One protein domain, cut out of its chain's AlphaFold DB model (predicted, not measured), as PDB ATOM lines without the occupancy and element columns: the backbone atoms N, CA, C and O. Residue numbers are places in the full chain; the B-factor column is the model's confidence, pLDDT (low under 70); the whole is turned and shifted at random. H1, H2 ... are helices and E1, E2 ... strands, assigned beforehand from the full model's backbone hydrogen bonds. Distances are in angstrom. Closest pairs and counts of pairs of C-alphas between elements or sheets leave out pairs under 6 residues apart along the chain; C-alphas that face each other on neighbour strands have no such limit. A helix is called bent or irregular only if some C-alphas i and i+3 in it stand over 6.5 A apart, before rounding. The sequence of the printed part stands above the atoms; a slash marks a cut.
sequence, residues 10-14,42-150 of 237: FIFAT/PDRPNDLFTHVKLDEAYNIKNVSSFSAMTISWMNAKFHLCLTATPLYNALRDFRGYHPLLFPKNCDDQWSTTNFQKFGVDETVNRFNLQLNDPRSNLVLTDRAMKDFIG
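What this domain is: This is residues 10 to 14 and 42 to 150 of the 237 residues of the protein "SNF2_N domain-containing protein" of Emmonsia crescens UAMH 3008 (UniProt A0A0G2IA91). Look for two loosely joined lobes set end to end: one has a small sheet of two parallel strands, E1 and E2, with H1 to H4 around it, and the other has H5 to H8 with the long loop of residues 119 to 133. Residues 102 to 105 run between the lobes, and H3 comes near H8 across the gap. The printed part has 114 residues, with eight named helices and two named strands in the order E1 H1 H2 E2 H3 H4 H5 H6 H7 H8, and its class is mostly helix. It is elongated, spanning 49 by 31 by 24 A, and only just loose, close to compact, with a radius of gyration of the C-alphas of 16.1 A.

How they stand to each other: Start at E1, residues 51 to 54, and E2, residues 78 to 81: they are parallel at 10 degrees, with N 52 and O 78 at 2.9 A and N 54 and O 80 at 2.8 A, within hydrogen-bond range. Residues 10 to 11 pair in parallel with residues 53 to 54 of E1. Between the strands come H1, residues 57 to 60, and H2, residues 66 to 74, making a strand-helix-strand unit, two parallel neighbour strands with helices between them, whose crossover is right-handed. H1 and H2 touch only at the corner by their link, closest at the C-alphas of Ile 60 and Ala 68, 4.8 A. Next find H4, residues 98 to 101: its closest C-alpha pair with E2 is Leu 100 and His 79, 6.1 A. H3, residues 91 to 96, and H8, residues 142 to 150, are close but not clearly touching, at a shallow tilt of 24 degrees, opposite ways; their closest C-alphas, Leu 91 and Gly 150, are 7.7 A apart. H5, residues 106 to 109, and H8 only just touch, with 3 pairs of C-alphas within 8 A, the closest Asp 107 and Arg 143 at 6.2 A. H7, residues 134 to 139, is only just irregular, with C-alphas 134 and 137 6.6 A apart; it is close to but not clearly touching H6, residues 112 to 118, with C-alphas Phe 118 and Arg 135 closest at 6.6 A. Every O i to N i+4 pair is within hydrogen-bond range in H2, H6 and H8; H3 has 0 of 2 but 3 of 3 O i to N i+3 pairs, H7 has 0 of 2 but 2 of 3, and H1, H4 and H5 are too short for an O i to N i+4 pair.

Where its parts are: Find C-alpha 51 at (456.698, 581.504, 386.688), where E1 begins; E1 and E2 are each 10.0 A long. H2 runs 12.4 A from C-alpha 66 at (466.299, 575.080, 401.997). H3 is 10.2 A long, H6 9.8 A and H7 10.6 A. H8 runs 10.1 A to C-alpha 150 at (453.109, 594.696, 412.997).

The domain as a whole: The two C-alphas farthest apart, those of Pro 42 and Gly 119, are 50.8 A apart. Residues 15 to 41 are not printed, and C-alphas 14 and 42 are 24.4 A apart across this cut. The link from H6 to H7, 15 residues, is long. Mean pLDDT of the printed part is 74.9; 29 residues are under 70, among them 10 to 14, 86 to 91 and 127 to 132.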
ATOM      1  N   PHE A  10     456.489 572.379 388.982       30.31
ATOM      2  CA  PHE A  10     455.644 572.078 390.133       30.31
ATOM      3  C   PHE A  10     456.557 571.559 391.240       30.31
ATOM      4  O   PHE A  10     457.117 570.470 391.123       30.31
ATOM      5  N   ILE A  11     456.760 572.357 392.286       37.78
ATOM      6  CA  ILE A  11     457.548 571.924 393.440       37.78
ATOM      7  C   ILE A  11     456.594 571.246 394.420       37.78
ATOM      8  O   ILE A  11     455.891 571.915 395.170       37.78
ATOM      9  N   PHE A  12     456.599 569.916 394.426       27.91
ATOM     10  CA  PHE A  12     456.045 569.131 395.525       27.91
ATOM     11  C   PHE A  12     457.109 569.065 396.621       27.91
ATOM     12  O   PHE A  12     458.066 568.297 396.532       27.91
ATOM     13  N   ALA A  13     457.004 569.925 397.631       30.41
ATOM     14  CA  ALA A  13     457.924 569.892 398.759       30.41
ATOM     15  C   ALA A  13     457.537 568.754 399.719       30.41
ATOM     16  O   ALA A  13     456.905 568.982 400.743       30.41
ATOM     17  N   THR A  14     457.949 567.524 399.414       32.06
ATOM     18  CA  THR A  14     458.029 566.441 400.402       32.06
ATOM     19  C   THR A  14     459.486 566.039 400.590       32.06
ATOM     20  O   THR A  14     460.047 565.247 399.841       32.06
ATOM     21  N   PRO A  42     477.193 575.345 389.566       66.00
ATOM     22  CA  PRO A  42     477.066 575.444 388.107       66.00
ATOM     23  C   PRO A  42     475.610 575.420 387.612       66.00
ATOM     24  O   PRO A  42     475.272 576.177 386.707       66.00
ATOM     25  N   ASP A  43     474.736 574.632 388.242       71.81
ATOM     26  CA  ASP A  43     473.348 574.414 387.799       71.81
ATOM     27  C   ASP A  43     472.349 575.303 388.548       71.81
ATOM     28  O   ASP A  43     471.374 574.834 389.139       71.81
ATOM     29  N   ARG A  44     472.610 576.612 388.588       72.81
ATOM     30  CA  ARG A  44     471.744 577.534 389.338       72.81
ATOM     31  C   ARG A  44     470.371 577.619 388.676       72.81
ATOM     32  O   ARG A  44     470.304 577.799 387.461       72.81
ATOM     33  N   PRO A  45     469.276 577.574 389.453       76.88
ATOM     34  CA  PRO A  45     467.934 577.666 388.893       76.88
ATOM     35  C   PRO A  45     467.550 579.090 388.457       76.88
ATOM     36  O   PRO A  45     466.469 579.277 387.897       76.88
ATOM     37  N   ASN A  46     468.401 580.082 388.731       80.44
ATOM     38  CA  ASN A  46     468.166 581.488 388.430       80.44
ATOM     39  C   ASN A  46     467.797 581.687 386.960       80.44
ATOM     40  O   ASN A  46     468.495 581.204 386.070       80.44
ATOM     41  N   ASP A  47     466.720 582.429 386.715       74.38
ATOM     42  CA  ASP A  47     466.257 582.827 385.381       74.38
ATOM     43  C   ASP A  47     465.889 581.656 384.439       74.38
ATOM     44  O   ASP A  47     465.461 581.887 383.305       74.38
ATOM     45  N   LEU A  48     465.961 580.400 384.907       83.81
ATOM     46  CA  LEU A  48     465.443 579.231 384.186       83.81
ATOM     47  C   LEU A  48     463.912 579.197 384.200       83.81
ATOM     48  O   LEU A  48     463.283 578.644 383.294       83.81
ATOM     49  N   PHE A  49     463.308 579.805 385.222       84.69
ATOM     50  CA  PHE A  49     461.870 579.820 385.437       84.69
ATOM     51  C   PHE A  49     461.336 581.244 385.355       84.69
ATOM     52  O   PHE A  49     461.804 582.157 386.025       84.69
ATOM     53  N   THR A  50     460.299 581.437 384.545       87.06
ATOM     54  CA  THR A  50     459.587 582.724 384.477       87.06
ATOM     55  C   THR A  50     458.434 582.793 385.471       87.06
ATOM     56  O   THR A  50     458.098 583.881 385.929       87.06
ATOM     57  N   HIS A  51     457.849 581.640 385.806       87.94
ATOM     58  CA  HIS A  51     456.698 581.504 386.688       87.94
ATOM     59  C   HIS A  51     456.950 580.366 387.672       87.94
ATOM     60  O   HIS A  51     457.340 579.272 387.262       87.94
ATOM     61  N   VAL A  52     456.668 580.609 388.945       88.88
ATOM     62  CA  VAL A  52     456.722 579.609 390.011       88.88
ATOM     63  C   VAL A  52     455.336 579.495 390.628       88.88
ATOM     64  O   VAL A  52     454.720 580.498 390.986       88.88
ATOM     65  N   LYS A  53     454.829 578.265 390.730       90.62
ATOM     66  CA  LYS A  53     453.571 577.956 391.411       90.62
ATOM     67  C   LYS A  53     453.891 577.077 392.610       90.62
ATOM     68  O   LYS A  53     454.500 576.021 392.445       90.62
ATOM     69  N   LEU A  54     453.512 577.534 393.793       89.31
ATOM     70  CA  LEU A  54     453.733 576.841 395.052       89.31
ATOM     71  C   LEU A  54     452.392 576.327 395.549       89.31
ATOM     72  O   LEU A  54     451.494 577.128 395.799       89.31
ATOM     73  N   ASP A  55     452.281 575.013 395.682       87.88
ATOM     74  CA  ASP A  55     451.197 574.386 396.428       87.88
ATOM     75  C   ASP A  55     451.603 574.258 397.901       87.88
ATOM     76  O   ASP A  55     452.789 574.104 398.210       87.88
ATOM     77  N   GLU A  56     450.638 574.388 398.805       86.19
ATOM     78  CA  GLU A  56     450.854 574.473 400.252       86.19
ATOM     79  C   GLU A  56     452.011 575.407 400.634       86.19
ATOM     80  O   GLU A  56     452.985 575.046 401.312       86.19
ATOM     81  N   ALA A  57     451.904 576.657 400.178       86.94
ATOM     82  CA  ALA A  57     452.945 577.666 400.312       86.94
ATOM     83  C   ALA A  57     453.367 577.917 401.775       86.94
ATOM     84  O   ALA A  57     454.450 578.444 402.015       86.94
ATOM     85  N   TYR A  58     452.599 577.492 402.785       84.00
ATOM     86  CA  TYR A  58     453.033 577.585 404.184       84.00
ATOM     87  C   TYR A  58     454.365 576.883 404.480       84.00
ATOM     88  O   TYR A  58     455.020 577.212 405.474       84.00
ATOM     89  N   ASN A  59     454.819 575.970 403.619       84.94
ATOM     90  CA  ASN A  59     456.125 575.325 403.732       84.94
ATOM     91  C   ASN A  59     457.313 576.297 403.605       84.94
ATOM     92  O   ASN A  59     458.396 576.011 404.117       84.94
ATOM     93  N   ILE A  60     457.122 577.467 402.987       86.56
ATOM     94  CA  ILE A  60     458.188 578.462 402.769       86.56
ATOM     95  C   ILE A  60     458.179 579.608 403.785       86.56
ATOM     96  O   ILE A  60     459.003 580.517 403.700       86.56
ATOM     97  N   LYS A  61     457.306 579.548 404.799       82.44
ATOM     98  CA  LYS A  61     457.229 580.563 405.867       82.44
ATOM     99  C   LYS A  61     458.558 580.785 406.593       82.44
ATOM    100  O   LYS A  61     458.844 581.876 407.081       82.44
ATOM    101  N   ASN A  62     459.387 579.741 406.669       83.00
ATOM    102  CA  ASN A  62     460.736 579.843 407.197       83.00
ATOM    103  C   ASN A  62     461.721 580.210 406.078       83.00
ATOM    104  O   ASN A  62     462.202 579.333 405.363       83.00
ATOM    105  N   VAL A  63     462.091 581.489 406.012       81.00
ATOM    106  CA  VAL A  63     463.111 582.038 405.096       81.00
ATOM    107  C   VAL A  63     464.471 581.331 405.168       81.00
ATOM    108  O   VAL A  63     465.212 581.346 404.194       81.00
ATOM    109  N   SER A  64     464.806 580.695 406.296       81.12
ATOM    110  CA  SER A  64     466.061 579.936 406.454       81.12
ATOM    111  C   SER A  64     465.970 578.476 406.001       81.12
ATOM    112  O   SER A  64     466.953 577.740 406.079       81.12
ATOM    113  N   SER A  65     464.790 578.021 405.569       82.31
ATOM    114  CA  SER A  65     464.625 576.670 405.040       82.31
ATOM    115  C   SER A  65     465.250 576.548 403.652       82.31
ATOM    116  O   SER A  65     465.202 577.483 402.853       82.31
ATOM    117  N   PHE A  66     465.773 575.361 403.333       82.19
ATOM    118  CA  PHE A  66     466.299 575.080 401.997       82.19
ATOM    119  C   PHE A  66     465.253 575.307 400.902       82.19
ATOM    120  O   PHE A  66     465.598 575.812 399.839       82.19
ATOM    121  N   SER A  67     463.980 575.005 401.167       85.50
ATOM    122  CA  SER A  67     462.888 575.242 400.220       85.50
ATOM    123  C   SER A  67     462.712 576.731 399.916       85.50
ATOM    124  O   SER A  67     462.719 577.118 398.750       85.50
ATOM    125  N   ALA A  68     462.627 577.579 400.950       85.06
ATOM    126  CA  ALA A  68     462.483 579.025 400.770       85.06
ATOM    127  C   ALA A  68     463.704 579.640 400.066       85.06
ATOM    128  O   ALA A  68     463.546 580.446 399.151       85.06
ATOM    129  N   MET A  69     464.913 579.206 400.437       82.81
ATOM    130  CA  MET A  69     466.148 579.634 399.773       82.81
ATOM    131  C   MET A  69     466.164 579.235 398.296       82.81
ATOM    132  O   MET A  69     466.441 580.065 397.439       82.81
ATOM    133  N   THR A  70     465.812 577.984 397.986       84.94
ATOM    134  CA  THR A  70     465.793 577.480 396.606       84.94
ATOM    135  C   THR A  70     464.823 578.284 395.746       84.94
ATOM    136  O   THR A  70     465.174 578.665 394.636       84.94
ATOM    137  N   ILE A  71     463.631 578.592 396.267       86.88
ATOM    138  CA  ILE A  71     462.622 579.397 395.564       86.88
ATOM    139  C   ILE A  71     463.115 580.829 395.340       86.88
ATOM    140  O   ILE A  71     463.000 581.339 394.230       86.88
ATOM    141  N   SER A  72     463.730 581.445 396.355       83.19
ATOM    142  CA  SER A  72     464.372 582.763 396.235       83.19
ATOM    143  C   SER A  72     465.436 582.772 395.128       83.19
ATOM    144  O   SER A  72     465.494 583.697 394.317       83.19
ATOM    145  N   TRP A  73     466.232 581.703 395.026       84.00
ATOM    146  CA  TRP A  73     467.267 581.567 393.999       84.00
ATOM    147  C   TRP A  73     466.704 581.417 392.584       84.00
ATOM    148  O   TRP A  73     467.344 581.873 391.644       84.00
ATOM    149  N   MET A  74     465.498 580.862 392.402       86.06
ATOM    150  CA  MET A  74     464.888 580.754 391.066       86.06
ATOM    151  C   MET A  74     464.710 582.117 390.386       86.06
ATOM    152  O   MET A  74     464.733 582.181 389.158       86.06
ATOM    153  N   ASN A  75     464.558 583.197 391.167       83.81
ATOM    154  CA  ASN A  75     464.391 584.566 390.671       83.81
ATOM    155  C   ASN A  75     463.278 584.688 389.609       83.81
ATOM    156  O   ASN A  75     463.414 585.387 388.603       83.81
ATOM    157  N   ALA A  76     462.173 583.964 389.801       86.88
ATOM    158  CA  ALA A  76     461.093 583.959 388.828       86.88
ATOM    159  C   ALA A  76     460.383 585.320 388.778       86.88
ATOM    160  O   ALA A  76     460.274 586.031 389.775       86.88
ATOM    161  N   LYS A  77     459.864 585.680 387.601       84.06
ATOM    162  CA  LYS A  77     459.174 586.965 387.393       84.06
ATOM    163  C   LYS A  77     457.780 586.997 388.014       84.06
ATOM    164  O   LYS A  77     457.256 588.074 388.275       84.06
ATOM    165  N   PHE A  78     457.173 585.830 388.207       84.94
ATOM    166  CA  PHE A  78     455.835 585.689 388.759       84.94
ATOM    167  C   PHE A  78     455.771 584.508 389.726       84.94
ATOM    168  O   PHE A  78     456.223 583.409 389.396       84.94
ATOM    169  N   HIS A  79     455.154 584.728 390.885       87.19
ATOM    170  CA  HIS A  79     454.930 583.711 391.907       87.19
ATOM    171  C   HIS A  79     453.428 583.588 392.184       87.19
ATOM    172  O   HIS A  79     452.758 584.585 392.436       87.19
ATOM    173  N   LEU A  80     452.905 582.362 392.159       86.94
ATOM    174  CA  LEU A  80     451.565 582.028 392.638       86.94
ATOM    175  C   LEU A  80     451.704 581.141 393.874       86.94
ATOM    176  O   LEU A  80     452.180 580.012 393.764       86.94
ATOM    177  N   CYS A  81     451.284 581.645 395.029       86.25
ATOM    178  CA  CYS A  81     451.326 580.927 396.298       86.25
ATOM    179  C   CYS A  81     449.919 580.440 396.655       86.25
ATOM    180  O   CYS A  81     449.068 581.246 397.024       86.25
ATOM    181  N   LEU A  82     449.677 579.138 396.548       85.00
ATOM    182  CA  LEU A  82     448.430 578.496 396.948       85.00
ATOM    183  C   LEU A  82     448.606 577.941 398.362       85.00
ATOM    184  O   LEU A  82     449.550 577.203 398.633       85.00
ATOM    185  N   THR A  83     447.748 578.344 399.292       83.25
ATOM    186  CA  THR A  83     447.729 577.805 400.657       83.25
ATOM    187  C   THR A  83     446.366 578.051 401.281       83.25
ATOM    188  O   THR A  83     445.824 579.151 401.176       83.25
ATOM    189  N   ALA A  84     445.828 577.043 401.964       77.19
ATOM    190  CA  ALA A  84     444.630 577.211 402.784       77.19
ATOM    191  C   ALA A  84     444.937 577.928 404.114       77.19
ATOM    192  O   ALA A  84     444.036 578.445 404.768       77.19
ATOM    193  N   THR A  85     446.210 577.959 404.530       74.81
ATOM    194  CA  THR A  85     446.643 578.466 405.842       74.81
ATOM    195  C   THR A  85     447.844 579.415 405.714       74.81
ATOM    196  O   THR A  85     448.974 579.075 406.076       74.81
ATOM    197  N   PRO A  86     447.655 580.641 405.191       67.31
ATOM    198  CA  PRO A  86     448.769 581.566 404.974       67.31
ATOM    199  C   PRO A  86     449.432 582.018 406.285       67.31
ATOM    200  O   PRO A  86     450.643 582.244 406.305       67.31
ATOM    201  N   LEU A  87     448.685 582.078 407.395       68.62
ATOM    202  CA  LEU A  87     449.167 582.470 408.726       68.62
ATOM    203  C   LEU A  87     449.046 581.313 409.725       68.62
ATOM    204  O   LEU A  87     448.174 581.309 410.585       68.62
ATOM    205  N   TYR A  88     449.930 580.321 409.611       60.47
ATOM    206  CA  TYR A  88     449.822 579.088 410.399       60.47
ATOM    207  C   TYR A  88     450.011 579.300 411.915       60.47
ATOM    208  O   TYR A  88     449.234 578.773 412.699       60.47
ATOM    209  N   ASN A  89     451.041 580.041 412.355       66.38
ATOM    210  CA  ASN A  89     451.288 580.268 413.791       66.38
ATOM    211  C   ASN A  89     451.255 581.739 414.212       66.38
ATOM    212  O   ASN A  89     450.924 582.041 415.355       66.38
ATOM    213  N   ALA A  90     451.747 582.642 413.364       67.31
ATOM    214  CA  ALA A  90     451.920 584.050 413.708       67.31
ATOM    215  C   ALA A  90     452.153 584.893 412.453       67.31
ATOM    216  O   ALA A  90     452.635 584.385 411.444       67.31
ATOM    217  N   LEU A  91     451.954 586.209 412.558       68.56
ATOM    218  CA  LEU A  91     452.235 587.160 411.475       68.56
ATOM    219  C   LEU A  91     453.686 587.086 410.965       68.56
ATOM    220  O   LEU A  91     453.954 587.328 409.794       68.56
ATOM    221  N   ARG A  92     454.642 586.680 411.814       70.12
ATOM    222  CA  ARG A  92     456.037 586.465 411.387       70.12
ATOM    223  C   ARG A  92     456.175 585.406 410.291       70.12
ATOM    224  O   ARG A  92     457.153 585.463 409.554       70.12
ATOM    225  N   ASP A  93     455.238 584.462 410.203       71.75
ATOM    226  CA  ASP A  93     455.226 583.433 409.162       71.75
ATOM    227  C   ASP A  93     455.009 584.080 407.782       71.75
ATOM    228  O   ASP A  93     455.487 583.562 406.775       71.75
ATOM    229  N   PHE A  94     454.406 585.276 407.745       75.62
ATOM    230  CA  PHE A  94     454.214 586.040 406.520       75.62
ATOM    231  C   PHE A  94     455.529 586.513 405.879       75.62
ATOM    232  O   PHE A  94     455.610 586.708 404.666       75.62
ATOM    233  N   ARG A  95     456.600 586.632 406.678       74.06
ATOM    234  CA  ARG A  95     457.929 587.055 406.201       74.06
ATOM    235  C   ARG A  95     458.498 586.123 405.131       74.06
ATOM    236  O   ARG A  95     459.305 586.573 404.326       74.06
ATOM    237  N   GLY A  96     458.091 584.851 405.119       76.12
ATOM    238  CA  GLY A  96     458.481 583.897 404.081       76.12
ATOM    239  C   GLY A  96     457.897 584.216 402.706       76.12
ATOM    240  O   GLY A  96     458.581 584.045 401.702       76.12
ATOM    241  N   TYR A  97     456.663 584.725 402.651       78.88
ATOM    242  CA  TYR A  97     456.001 585.069 401.387       78.88
ATOM    243  C   TYR A  97     456.309 586.483 400.925       78.88
ATOM    244  O   TYR A  97     456.254 586.745 399.729       78.88
ATOM    245  N   HIS A  98     456.632 587.383 401.857       77.62
ATOM    246  CA  HIS A  98     456.903 588.790 401.578       77.62
ATOM    247  C   HIS A  98     457.769 589.025 400.318       77.62
ATOM    248  O   HIS A  98     457.300 589.711 399.411       77.62
ATOM    249  N   PRO A  99     458.969 588.421 400.172       77.88
ATOM    250  CA  PRO A  99     459.812 588.652 398.994       77.88
ATOM    251  C   PRO A  99     459.253 588.076 397.681       77.88
ATOM    252  O   PRO A  99     459.780 588.391 396.617       77.88
ATOM    253  N   LEU A 100     458.237 587.213 397.743       81.69
ATOM    254  CA  LEU A 100     457.599 586.601 396.574       81.69
ATOM    255  C   LEU A 100     456.341 587.356 396.138       81.69
ATOM    256  O   LEU A 100     456.016 587.359 394.953       81.69
ATOM    257  N   LEU A 101     455.632 587.957 397.097       78.75
ATOM    258  CA  LEU A 101     454.380 588.679 396.872       78.75
ATOM    259  C   LEU A 101     454.611 590.149 396.520       78.75
ATOM    260  O   LEU A 101     453.851 590.701 395.726       78.75
ATOM    261  N   PHE A 102     455.647 590.778 397.086       76.25
ATOM    262  CA  PHE A 102     455.867 592.214 396.932       76.25
ATOM    263  C   PHE A 102     457.148 592.535 396.163       76.25
ATOM    264  O   PHE A 102     458.185 591.897 396.369       76.25
ATOM    265  N   PRO A 103     457.117 593.565 395.300       73.94
ATOM    266  CA  PRO A 103     458.328 594.121 394.718       73.94
ATOM    267  C   PRO A 103     459.303 594.592 395.807       73.94
ATOM    268  O   PRO A 103     458.887 595.164 396.812       73.94
ATOM    269  N   LYS A 104     460.613 594.439 395.571       74.00
ATOM    270  CA  LYS A 104     461.671 594.862 396.515       74.00
ATOM    271  C   LYS A 104     461.610 596.348 396.899       74.00
ATOM    272  O   LYS A 104     462.068 596.701 397.975       74.00
ATOM    273  N   ASN A 105     461.020 597.181 396.043       77.69
ATOM    274  CA  ASN A 105     460.860 598.618 396.261       77.69
ATOM    275  C   ASN A 105     459.380 599.005 396.424       77.69
ATOM    276  O   ASN A 105     458.947 600.061 395.972       77.69
ATOM    277  N   CYS A 106     458.561 598.120 396.996       76.00
ATOM    278  CA  CYS A 106     457.139 598.393 397.213       76.00
ATOM    279  C   CYS A 106     456.904 599.659 398.063       76.00
ATOM    280  O   CYS A 106     455.923 600.366 397.834       76.00
ATOM    281  N   ASP A 107     457.839 600.008 398.949       81.06
ATOM    282  CA  ASP A 107     457.773 601.220 399.769       81.06
ATOM    283  C   ASP A 107     457.954 602.529 398.976       81.06
ATOM    284  O   ASP A 107     457.492 603.567 399.443       81.06
ATOM    285  N   ASP A 108     458.495 602.513 397.747       82.31
ATOM    286  CA  ASP A 108     458.570 603.710 396.878       82.31
ATOM    287  C   ASP A 108     457.174 604.274 396.556       82.31
ATOM    288  O   ASP A 108     457.009 605.435 396.167       82.31
ATOM    289  N   GLN A 109     456.133 603.455 396.733       76.88
ATOM    290  CA  GLN A 109     454.755 603.902 396.596       76.88
ATOM    291  C   GLN A 109     454.349 604.905 397.693       76.88
ATOM    292  O   GLN A 109     453.460 605.723 397.445       76.88
ATOM    293  N   TRP A 110     455.034 604.927 398.842       78.12
ATOM    294  CA  TRP A 110     454.860 605.891 399.939       78.12
ATOM    295  C   TRP A 110     455.610 607.205 399.670       78.12
ATOM    296  O   TRP A 110     456.406 607.669 400.483       78.12
ATOM    297  N   SER A 111     455.374 607.808 398.506       81.31
ATOM    298  CA  SER A 111     455.976 609.086 398.118       81.31
ATOM    299  C   SER A 111     455.023 610.258 398.348       81.31
ATOM    300  O   SER A 111     453.808 610.125 398.194       81.31
ATOM    301  N   THR A 112     455.572 611.448 398.618       80.12
ATOM    302  CA  THR A 112     454.794 612.696 398.744       80.12
ATOM    303  C   THR A 112     453.910 612.950 397.522       80.12
ATOM    304  O   THR A 112     452.772 613.392 397.660       80.12
ATOM    305  N   THR A 113     454.395 612.609 396.325       83.12
ATOM    306  CA  THR A 113     453.627 612.705 395.078       83.12
ATOM    307  C   THR A 113     452.404 611.790 395.091       83.12
ATOM    308  O   THR A 113     451.315 612.222 394.717       83.12
ATOM    309  N   ASN A 114     452.549 610.544 395.553       78.31
ATOM    310  CA  ASN A 114     451.422 609.623 395.680       78.31
ATOM    311  C   ASN A 114     450.466 610.057 396.797       78.31
ATOM    312  O   ASN A 114     449.258 610.043 396.586       78.31
ATOM    313  N   PHE A 115     450.966 610.528 397.940       78.12
ATOM    314  CA  PHE A 115     450.128 611.063 399.020       78.12
ATOM    315  C   PHE A 115     449.259 612.233 398.560       78.12
ATOM    316  O   PHE A 115     448.053 612.242 398.810       78.12
ATOM    317  N   GLN A 116     449.837 613.173 397.807       79.25
ATOM    318  CA  GLN A 116     449.098 614.283 397.204       79.25
ATOM    319  C   GLN A 116     448.094 613.796 396.155       79.25
ATOM    320  O   GLN A 116     446.938 614.210 396.178       79.25
ATOM    321  N   LYS A 117     448.504 612.874 395.273       79.75
ATOM    322  CA  LYS A 117     447.635 612.283 394.243       79.75
ATOM    323  C   LYS A 117     446.418 611.574 394.838       79.75
ATOM    324  O   LYS A 117     445.335 611.623 394.263       79.75
ATOM    325  N   PHE A 118     446.602 610.899 395.966       73.19
ATOM    326  CA  PHE A 118     445.577 610.089 396.615       73.19
ATOM    327  C   PHE A 118     444.851 610.818 397.758       73.19
ATOM    328  O   PHE A 118     443.937 610.244 398.356       73.19
ATOM    329  N   GLY A 119     445.239 612.062 398.062       71.56
ATOM    330  CA  GLY A 119     444.619 612.902 399.087       71.56
ATOM    331  C   GLY A 119     444.718 612.319 400.495       71.56
ATOM    332  O   GLY A 119     443.743 612.348 401.242       71.56
ATOM    333  N   VAL A 120     445.854 611.716 400.841       69.31
ATOM    334  CA  VAL A 120     446.001 610.969 402.094       69.31
ATOM    335  C   VAL A 120     447.364 611.158 402.741       69.31
ATOM    336  O   VAL A 120     448.373 611.252 402.058       69.31
ATOM    337  N   ASP A 121     447.370 611.151 404.071       70.81
ATOM    338  CA  ASP A 121     448.561 611.302 404.912       70.81
ATOM    339  C   ASP A 121     449.144 609.938 405.336       70.81
ATOM    340  O   ASP A 121     448.458 608.912 405.252       70.81
ATOM    341  N   GLU A 122     450.395 609.919 405.801       71.06
ATOM    342  CA  GLU A 122     451.121 608.724 406.258       71.06
ATOM    343  C   GLU A 122     450.428 607.998 407.423       71.06
ATOM    344  O   GLU A 122     450.656 606.813 407.643       71.06
ATOM    345  N   THR A 123     449.551 608.694 408.146       70.56
ATOM    346  CA  THR A 123     448.881 608.221 409.364       70.56
ATOM    347  C   THR A 123     447.621 607.382 409.118       70.56
ATOM    348  O   THR A 123     447.098 606.758 410.042       70.56
ATOM    349  N   VAL A 124     447.106 607.338 407.887       69.00
ATOM    350  CA  VAL A 124     445.836 606.659 407.582       69.00
ATOM    351  C   VAL A 124     446.030 605.143 407.474       69.00
ATOM    352  O   VAL A 124     446.733 604.667 406.581       69.00
ATOM    353  N   ASN A 125     445.316 604.378 408.309       69.62
ATOM    354  CA  ASN A 125     445.275 602.918 408.210       69.62
ATOM    355  C   ASN A 125     444.601 602.472 406.902       69.62
ATOM    356  O   ASN A 125     443.392 602.618 406.713       69.62
ATOM    357  N   ARG A 126     445.409 601.917 405.995       70.25
ATOM    358  CA  ARG A 126     445.003 601.531 404.637       70.25
ATOM    359  C   ARG A 126     444.185 600.247 404.575       70.25
ATOM    360  O   ARG A 126     443.476 600.052 403.598       70.25
ATOM    361  N   PHE A 127     444.237 599.415 405.614       66.56
ATOM    362  CA  PHE A 127     443.450 598.180 405.695       66.56
ATOM    363  C   PHE A 127     441.948 598.445 405.873       66.56
ATOM    364  O   PHE A 127     441.141 597.567 405.609       66.56
ATOM    365  N   ASN A 128     441.567 599.670 406.246       69.62
ATOM    366  CA  ASN A 128     440.166 600.080 406.376       69.62
ATOM    367  C   ASN A 128     439.567 600.629 405.065       69.62
ATOM    368  O   ASN A 128     438.436 601.115 405.056       69.62
ATOM    369  N   LEU A 129     440.331 600.625 403.969       69.00
ATOM    370  CA  LEU A 129     439.879 601.115 402.669       69.00
ATOM    371  C   LEU A 129     439.132 600.011 401.912       69.00
ATOM    372  O   LEU A 129     439.459 598.833 402.027       69.00
ATOM    373  N   GLN A 130     438.137 600.386 401.106       65.81
ATOM    374  CA  GLN A 130     437.430 599.413 400.269       65.81
ATOM    375  C   GLN A 130     438.337 598.869 399.155       65.81
ATOM    376  O   GLN A 130     439.188 599.590 398.642       65.81
ATOM    377  N   LEU A 131     438.123 597.618 398.726       61.12
ATOM    378  CA  LEU A 131     438.955 596.965 397.699       61.12
ATOM    379  C   LEU A 131     439.039 597.740 396.374       61.12
ATOM    380  O   LEU A 131     440.073 597.719 395.714       61.12
ATOM    381  N   ASN A 132     437.969 598.436 395.990       69.19
ATOM    382  CA  ASN A 132     437.910 599.187 394.730       69.19
ATOM    383  C   ASN A 132     438.583 600.562 394.816       69.19
ATOM    384  O   ASN A 132     438.577 601.328 393.852       69.19
ATOM    385  N   ASP A 133     439.131 600.901 395.976       70.56
ATOM    386  CA  ASP A 133     439.807 602.158 396.183       70.56
ATOM    387  C   ASP A 133     441.176 602.144 395.485       70.56
ATOM    388  O   ASP A 133     441.985 601.252 395.761       70.56
ATOM    389  N   PRO A 134     441.503 603.130 394.628       66.88
ATOM    390  CA  PRO A 134     442.831 603.252 394.023       66.88
ATOM    391  C   PRO A 134     443.981 603.265 395.042       66.88
ATOM    392  O   PRO A 134     445.114 602.971 394.678       66.88
ATOM    393  N   ARG A 135     443.680 603.603 396.305       68.88
ATOM    394  CA  ARG A 135     444.593 603.662 397.455       68.88
ATOM    395  C   ARG A 135     444.918 602.291 398.063       68.88
ATOM    396  O   ARG A 135     445.807 602.200 398.909       68.88
ATOM    397  N   SER A 136     444.208 601.234 397.660       68.00
ATOM    398  CA  SER A 136     444.438 599.852 398.112       68.00
ATOM    399  C   SER A 136     445.797 599.292 397.668       68.00
ATOM    400  O   SER A 136     446.315 598.366 398.284       68.00
ATOM    401  N   ASN A 137     446.435 599.890 396.658       68.69
ATOM    402  CA  ASN A 137     447.781 599.520 396.215       68.69
ATOM    403  C   ASN A 137     448.855 599.682 397.312       68.69
ATOM    404  O   ASN A 137     449.805 598.905 397.349       68.69
ATOM    405  N   LEU A 138     448.673 600.628 398.242       70.62
ATOM    406  CA  LEU A 138     449.599 600.884 399.352       70.62
ATOM    407  C   LEU A 138     449.520 599.837 400.475       70.62
ATOM    408  O   LEU A 138     450.413 599.780 401.318       70.62
ATOM    409  N   VAL A 139     448.468 599.010 400.494       70.19
ATOM    410  CA  VAL A 139     448.220 597.974 401.517       70.19
ATOM    411  C   VAL A 139     449.293 596.878 401.480       70.19
ATOM    412  O   VAL A 139     449.631 596.282 402.498       70.19
ATOM    413  N   LEU A 140     449.866 596.642 400.301       69.75
ATOM    414  CA  LEU A 140     450.781 595.546 399.996       69.75
ATOM    415  C   LEU A 140     452.240 596.029 399.935       69.75
ATOM    416  O   LEU A 140     452.932 595.862 398.931       69.75
ATOM    417  N   THR A 141     452.684 596.678 401.011       74.62
ATOM    418  CA  THR A 141     454.034 597.252 401.152       74.62
ATOM    419  C   THR A 141     454.661 596.865 402.492       74.62
ATOM    420  O   THR A 141     453.942 596.627 403.468       74.62
ATOM    421  N   ASP A 142     455.993 596.821 402.558       73.06
ATOM    422  CA  ASP A 142     456.749 596.508 403.781       73.06
ATOM    423  C   ASP A 142     456.354 597.465 404.921       73.06
ATOM    424  O   ASP A 142     456.067 597.040 406.049       73.06
ATOM    425  N   ARG A 143     456.253 598.760 404.600       75.88
ATOM    426  CA  ARG A 143     455.821 599.810 405.527       75.88
ATOM    427  C   ARG A 143     454.401 599.579 406.042       75.88
ATOM    428  O   ARG A 143     454.196 599.588 407.253       75.88
ATOM    429  N   ALA A 144     453.432 599.291 405.167       75.12
ATOM    430  CA  ALA A 144     452.049 599.039 405.588       75.12
ATOM    431  C   ALA A 144     451.938 597.840 406.540       75.12
ATOM    432  O   ALA A 144     451.285 597.912 407.584       75.12
ATOM    433  N   MET A 145     452.616 596.745 406.188       73.50
ATOM    434  CA  MET A 145     452.648 595.519 406.980       73.50
ATOM    435  C   MET A 145     453.251 595.760 408.364       73.50
ATOM    436  O   MET A 145     452.754 595.240 409.363       73.50
ATOM    437  N   LYS A 146     454.325 596.544 408.443       72.06
ATOM    438  CA  LYS A 146     455.013 596.842 409.699       72.06
ATOM    439  C   LYS A 146     454.218 597.806 410.579       72.06
ATOM    440  O   LYS A 146     454.048 597.525 411.765       72.06
ATOM    441  N   ASP A 147     453.724 598.893 410.002       72.19
ATOM    442  CA  ASP A 147     453.170 600.022 410.752       72.19
ATOM    443  C   ASP A 147     451.712 599.791 411.168       72.19
ATOM    444  O   ASP A 147     451.314 600.229 412.242       72.19
ATOM    445  N   PHE A 148     450.923 599.052 410.379       68.81
ATOM    446  CA  PHE A 148     449.487 598.880 410.650       68.81
ATOM    447  C   PHE A 148     449.087 597.472 411.080       68.81
ATOM    448  O   PHE A 148     448.006 597.299 411.631       68.81
ATOM    449  N   ILE A 149     449.954 596.477 410.883       65.50
ATOM    450  CA  ILE A 149     449.696 595.093 411.313       65.50
ATOM    451  C   ILE A 149     450.748 594.627 412.312       65.50
ATOM    452  O   ILE A 149     450.434 593.998 413.319       65.50
ATOM    453  N   GLY A 150     452.015 594.968 412.071       57.28
ATOM    454  CA  GLY A 150     453.109 594.696 412.997       57.28
ATOM    455  C   GLY A 150     452.984 595.478 414.306       57.28
ATOM    456  O   GLY A 150     453.269 594.922 415.365       57.28
TER     457      GLY A 150